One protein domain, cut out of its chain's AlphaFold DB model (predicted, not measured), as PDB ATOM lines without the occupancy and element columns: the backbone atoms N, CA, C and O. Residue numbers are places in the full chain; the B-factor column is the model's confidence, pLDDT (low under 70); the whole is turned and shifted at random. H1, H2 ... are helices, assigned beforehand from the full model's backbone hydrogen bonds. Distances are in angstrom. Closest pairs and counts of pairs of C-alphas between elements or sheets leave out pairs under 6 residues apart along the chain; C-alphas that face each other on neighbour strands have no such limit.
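AT A GLANCE: This is residues 16 to 57 of the 59 residues of an uncharacterized protein of Candidatus Korarchaeota archaeon (UniProt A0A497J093). Look for an open bracket of three helices: the long H2 makes the bar, and the shorter H1 and H3 lie off its two ends toward the same side. The space between H1 and H3 is empty, and no helix touches another. The printed part has 42 residues with three named helices in the order H1, H2, H3 and no named strand; its class is all helix. The whole is loose, with a radius of gyration of the C-alphas of 13.0 A, and its elongated outline spans 33 by 21 by 16 A.

HOW THE PARTS SIT: Begin with H1, residues 16 to 22, and pass over a tight link to H2, residues 26 to 40. These two are apart, but only just, at 8.5 A between their closest C-alphas. A second tight link leads to H3, residues 45 to 56. H2 and H3 are close but not clearly touching; their closest C-alphas, those of Arg 40 and Leu 48, are 7.5 A apart. They run opposite ways at a steep tilt of 37 degrees, only just steep. H1 and H3 are apart. In H1, H2 and H3 every O i to N i+4 pair is within hydrogen-bond range.

IN THESE COORDINATES: Find C-alpha 16 at (24.611, -50.672, 30.847); from there H1 runs 9.8 A to C-alpha 22. H2 starts at C-alpha 26, at (35.517, -41.498, 42.668), and runs 20.8 A to C-alpha 40. H3 covers 16.5 A from C-alpha 45 to C-alpha 56, at (26.370, -22.962, 31.879).

THE WHOLE: The two C-alphas farthest apart, those of Lys 23 and Lys 45, are 33.6 A apart. The printed part has no cut, and neither link is long. The mean pLDDT of the printed part is 94.2, and no printed residue is under 70.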
ATOM      1  N   LYS A  16      23.555 -49.831  30.267       93.44
ATOM      2  CA  LYS A  16      24.611 -50.672  30.847       93.44
ATOM      3  C   LYS A  16      25.948 -49.937  30.991       93.44
ATOM      4  O   LYS A  16      26.587 -50.038  32.034       93.44
ATOM      5  N   GLN A  17      26.362 -49.174  29.978       91.19
ATOM      6  CA  GLN A  17      27.603 -48.392  30.039       91.19
ATOM      7  C   GLN A  17      27.536 -47.297  31.108       91.19
ATOM      8  O   GLN A  17      28.529 -47.037  31.788       91.19
ATOM      9  N   LEU A  18      26.369 -46.671  31.282       90.94
ATOM     10  CA  LEU A  18      26.163 -45.680  32.337       90.94
ATOM     11  C   LEU A  18      26.243 -46.328  33.723       90.94
ATOM     12  O   LEU A  18      26.897 -45.783  34.612       90.94
ATOM     13  N   ASP A  19      25.638 -47.500  33.899       95.12
ATOM     14  CA  ASP A  19      25.669 -48.230  35.167       95.12
ATOM     15  C   ASP A  19      27.077 -48.714  35.524       95.12
ATOM     16  O   ASP A  19      27.500 -48.614  36.676       95.12
ATOM     17  N   GLU A  20      27.848 -49.189  34.547       95.00
ATOM     18  CA  GLU A  20      29.255 -49.549  34.739       95.00
ATOM     19  C   GLU A  20      30.108 -48.336  35.116       95.00
ATOM     20  O   GLU A  20      30.911 -48.412  36.049       95.00
ATOM     21  N   TYR A  21      29.902 -47.198  34.450       92.38
ATOM     22  CA  TYR A  21      30.590 -45.953  34.782       92.38
ATOM     23  C   TYR A  21      30.261 -45.467  36.202       92.38
ATOM     24  O   TYR A  21      31.153 -45.040  36.937       92.38
ATOM     25  N   ARG A  22      28.994 -45.565  36.629       91.81
ATOM     26  CA  ARG A  22      28.550 -45.174  37.980       91.81
ATOM     27  C   ARG A  22      29.210 -45.993  39.086       91.81
ATOM     28  O   ARG A  22      29.431 -45.462  40.170       91.81
ATOM     29  N   LYS A  23      29.569 -47.249  38.804       96.94
ATOM     30  CA  LYS A  23      30.281 -48.130  39.743       96.94
ATOM     31  C   LYS A  23      31.754 -47.758  39.924       96.94
ATOM     32  O   LYS A  23      32.408 -48.300  40.810       96.94
ATOM     33  N   TRP A  24      32.313 -46.873  39.093       96.81
ATOM     34  CA  TRP A  24      33.724 -46.519  39.210       96.81
ATOM     35  C   TRP A  24      34.020 -45.759  40.512       96.81
ATOM     36  O   TRP A  24      33.296 -44.808  40.849       96.81
ATOM     37  N   PRO A  25      35.143 -46.083  41.187       97.62
ATOM     38  CA  PRO A  25      35.640 -45.297  42.308       97.62
ATOM     39  C   PRO A  25      35.769 -43.820  41.939       97.62
ATOM     40  O   PRO A  25      36.064 -43.469  40.786       97.62
ATOM     41  N   ILE A  26      35.526 -42.943  42.909       96.06
ATOM     42  CA  ILE A  26      35.517 -41.498  42.668       96.06
ATOM     43  C   ILE A  26      36.883 -41.008  42.177       96.06
ATOM     44  O   ILE A  26      36.958 -40.210  41.246       96.06
ATOM     45  N   GLU A  27      37.970 -41.578  42.686       97.56
ATOM     46  CA  GLU A  27      39.350 -41.258  42.325       97.56
ATOM     47  C   GLU A  27      39.606 -41.532  40.843       97.56
ATOM     48  O   GLU A  27      40.252 -40.745  40.149       97.56
ATOM     49  N   ARG A  28      39.061 -42.641  40.325       96.81
ATOM     50  CA  ARG A  28      39.163 -42.982  38.902       96.81
ATOM     51  C   ARG A  28      38.415 -41.965  38.048       96.81
ATOM     52  O   ARG A  28      38.951 -41.524  37.030       96.81
ATOM     53  N   ARG A  29      37.208 -41.571  38.460       95.75
ATOM     54  CA  ARG A  29      36.404 -40.560  37.753       95.75
ATOM     55  C   ARG A  29      37.095 -39.196  37.749       95.75
ATOM     56  O   ARG A  29      37.152 -38.555  36.702       95.75
ATOM     57  N   LEU A  30      37.707 -38.796  38.865       96.12
ATOM     58  CA  LEU A  30      38.483 -37.558  38.971       96.12
ATOM     59  C   LEU A  30      39.728 -37.572  38.076       96.12
ATOM     60  O   LEU A  30      39.985 -36.592  37.377       96.12
ATOM     61  N   LYS A  31      40.465 -38.692  38.021       97.19
ATOM     62  CA  LYS A  31      41.590 -38.854  37.081       97.19
ATOM     63  C   LYS A  31      41.133 -38.682  35.633       97.19
ATOM     64  O   LYS A  31      41.754 -37.939  34.878       97.19
ATOM     65  N   TRP A  32      40.023 -39.318  35.256       94.75
ATOM     66  CA  TRP A  32      39.435 -39.174  33.921       94.75
ATOM     67  C   TRP A  32      39.052 -37.725  33.604       94.75
ATOM     68  O   TRP A  32      39.430 -37.207  32.554       94.75
ATOM     69  N   LEU A  33      38.367 -37.050  34.530       93.50
ATOM     70  CA  LEU A  33      37.993 -35.644  34.386       93.50
ATOM     71  C   LEU A  33      39.222 -34.741  34.208       93.50
ATOM     72  O   LEU A  33      39.222 -33.852  33.358       93.50
ATOM     73  N   TYR A  34      40.288 -34.985  34.970       96.12
ATOM     74  CA  TYR A  34      41.538 -34.240  34.861       96.12
ATOM     75  C   TYR A  34      42.168 -34.360  33.468       96.12
ATOM     76  O   TYR A  34      42.502 -33.345  32.849       96.12
ATOM     77  N   PHE A  35      42.286 -35.582  32.939       96.75
ATOM     78  CA  PHE A  35      42.822 -35.793  31.593       96.75
ATOM     79  C   PHE A  35      41.930 -35.169  30.516       96.75
ATOM     80  O   PHE A  35      42.442 -34.501  29.619       96.75
ATOM     81  N   ALA A  36      40.607 -35.300  30.635       93.12
ATOM     82  CA  ALA A  36      39.664 -34.660  29.719       93.12
ATOM     83  C   ALA A  36      39.812 -33.129  29.711       93.12
ATOM     84  O   ALA A  36      39.868 -32.516  28.646       93.12
ATOM     85  N   ASN A  37      39.963 -32.503  30.883       93.62
ATOM     86  CA  ASN A  37      40.195 -31.062  30.992       93.62
ATOM     87  C   ASN A  37      41.544 -30.630  30.396       93.62
ATOM     88  O   ASN A  37      41.621 -29.558  29.792       93.62
ATOM     89  N   LYS A  38      42.598 -31.453  30.507       95.69
ATOM     90  CA  LYS A  38      43.869 -31.201  29.806       95.69
ATOM     91  C   LYS A  38      43.694 -31.240  28.293       95.69
ATOM     92  O   LYS A  38      44.109 -30.299  27.623       95.69
ATOM     93  N   MET A  39      43.061 -32.290  27.772       93.88
ATOM     94  CA  MET A  39      42.815 -32.442  26.333       93.88
ATOM     95  C   MET A  39      41.952 -31.309  25.784       93.88
ATOM     96  O   MET A  39      42.213 -30.819  24.689       93.88
ATOM     97  N   ARG A  40      40.984 -30.827  26.577       93.31
ATOM     98  CA  ARG A  40      40.109 -29.722  26.187       93.31
ATOM     99  C   ARG A  40      40.888 -28.498  25.712       93.31
ATOM    100  O   ARG A  40      40.465 -27.866  24.758       93.31
ATOM    101  N   ARG A  41      42.042 -28.191  26.309       91.12
ATOM    102  CA  ARG A  41      42.862 -27.017  25.948       91.12
ATOM    103  C   ARG A  41      43.321 -26.994  24.487       91.12
ATOM    104  O   ARG A  41      43.701 -25.933  24.012       91.12
ATOM    105  N   PHE A  42      43.297 -28.136  23.804       95.50
ATOM    106  CA  PHE A  42      43.729 -28.266  22.415       95.50
ATOM    107  C   PHE A  42      42.575 -28.199  21.407       95.50
ATOM    108  O   PHE A  42      42.819 -28.262  20.204       95.50
ATOM    109  N   PHE A  43      41.322 -28.070  21.857       93.19
ATOM    110  CA  PHE A  43      40.204 -27.907  20.932       93.19
ATOM    111  C   PHE A  43      40.162 -26.498  20.318       93.19
ATOM    112  O   PHE A  43      40.565 -25.526  20.961       93.19
ATOM    113  N   PRO A  44      39.605 -26.355  19.100       96.56
ATOM    114  CA  PRO A  44      39.346 -25.050  18.501       96.56
ATOM    115  C   PRO A  44      38.450 -24.179  19.390       96.56
ATOM    116  O   PRO A  44      37.520 -24.680  20.025       96.56
ATOM    117  N   LYS A  45      38.662 -22.857  19.363       94.56
ATOM    118  CA  LYS A  45      37.905 -21.877  20.168       94.56
ATOM    119  C   LYS A  45      36.385 -22.061  20.067       94.56
ATOM    120  O   LYS A  45      35.712 -22.131  21.088       94.56
ATOM    121  N   LYS A  46      35.868 -22.255  18.849       94.88
ATOM    122  CA  LYS A  46      34.439 -22.499  18.596       94.88
ATOM    123  C   LYS A  46      33.898 -23.715  19.361       94.88
ATOM    124  O   LYS A  46      32.787 -23.685  19.874       94.88
ATOM    125  N   THR A  47      34.676 -24.793  19.454       93.38
ATOM    126  CA  THR A  47      34.292 -25.993  20.212       93.38
ATOM    127  C   THR A  47      34.277 -25.714  21.714       93.38
ATOM    128  O   THR A  47      33.378 -26.188  22.405       93.38
ATOM    129  N   LEU A  48      35.238 -24.932  22.218       93.81
ATOM    130  CA  LEU A  48      35.281 -24.529  23.627       93.81
ATOM    131  C   LEU A  48      34.072 -23.681  24.014       93.81
ATOM    132  O   LEU A  48      33.466 -23.947  25.045       93.81
ATOM    133  N   GLU A  49      33.693 -22.723  23.169       94.81
ATOM    134  CA  GLU A  49      32.527 -21.858  23.382       94.81
ATOM    135  C   GLU A  49      31.228 -22.666  23.476       94.81
ATOM    136  O   GLU A  49      30.453 -22.467  24.408       94.81
ATOM    137  N   ILE A  50      31.028 -23.635  22.572       93.62
ATOM    138  CA  ILE A  50      29.871 -24.545  22.613       93.62
ATOM    139  C   ILE A  50      29.868 -25.360  23.913       93.62
ATOM    140  O   ILE A  50      28.840 -25.464  24.581       93.62
ATOM    141  N   GLN A  51      31.015 -25.928  24.298       91.44
ATOM    142  CA  GLN A  51      31.129 -26.691  25.545       91.44
ATOM    143  C   GLN A  51      30.871 -25.824  26.781       91.44
ATOM    144  O   GLN A  51      30.294 -26.309  27.752       91.44
ATOM    145  N   ASP A  52      31.297 -24.562  26.765       93.50
ATOM    146  CA  ASP A  52      31.113 -23.643  27.885       93.50
ATOM    147  C   ASP A  52      29.666 -23.166  28.003       93.50
ATOM    148  O   ASP A  52      29.144 -23.142  29.115       93.50
ATOM    149  N   ALA A  53      28.995 -22.878  26.885       94.31
ATOM    150  CA  ALA A  53      27.556 -22.605  26.870       94.31
ATOM    151  C   ALA A  53      26.761 -23.800  27.424       94.31
ATOM    152  O   ALA A  53      25.918 -23.634  28.304       94.31
ATOM    153  N   PHE A  54      27.111 -25.025  27.009       91.31
ATOM    154  CA  PHE A  54      26.487 -26.246  27.526       91.31
ATOM    155  C   PHE A  54      26.707 -26.411  29.038       91.31
ATOM    156  O   PHE A  54      25.776 -26.724  29.772       91.31
ATOM    157  N   ARG A  55      27.923 -26.147  29.536       87.31
ATOM    158  CA  ARG A  55      28.241 -26.211  30.977       87.31
ATOM    159  C   ARG A  55      27.496 -25.167  31.809       87.31
ATOM    160  O   ARG A  55      27.242 -25.428  32.982       87.31
ATOM    161  N   ARG A  56      27.179 -24.006  31.232       94.75
ATOM    162  CA  ARG A  56      26.370 -22.962  31.879       94.75
ATOM    163  C   ARG A  56      24.863 -23.226  31.799       94.75
ATOM    164  O   ARG A  56      24.112 -22.527  32.467       94.75
ATOM    165  N   GLY A  57      24.422 -24.228  31.033       92.50
ATOM    166  CA  GLY A  57      22.999 -24.494  30.797       92.50
ATOM    167  C   GLY A  57      22.343 -23.490  29.845       92.50
ATOM    168  O   GLY A  57      21.142 -23.268  29.923       92.50
TER     169      GLY A  57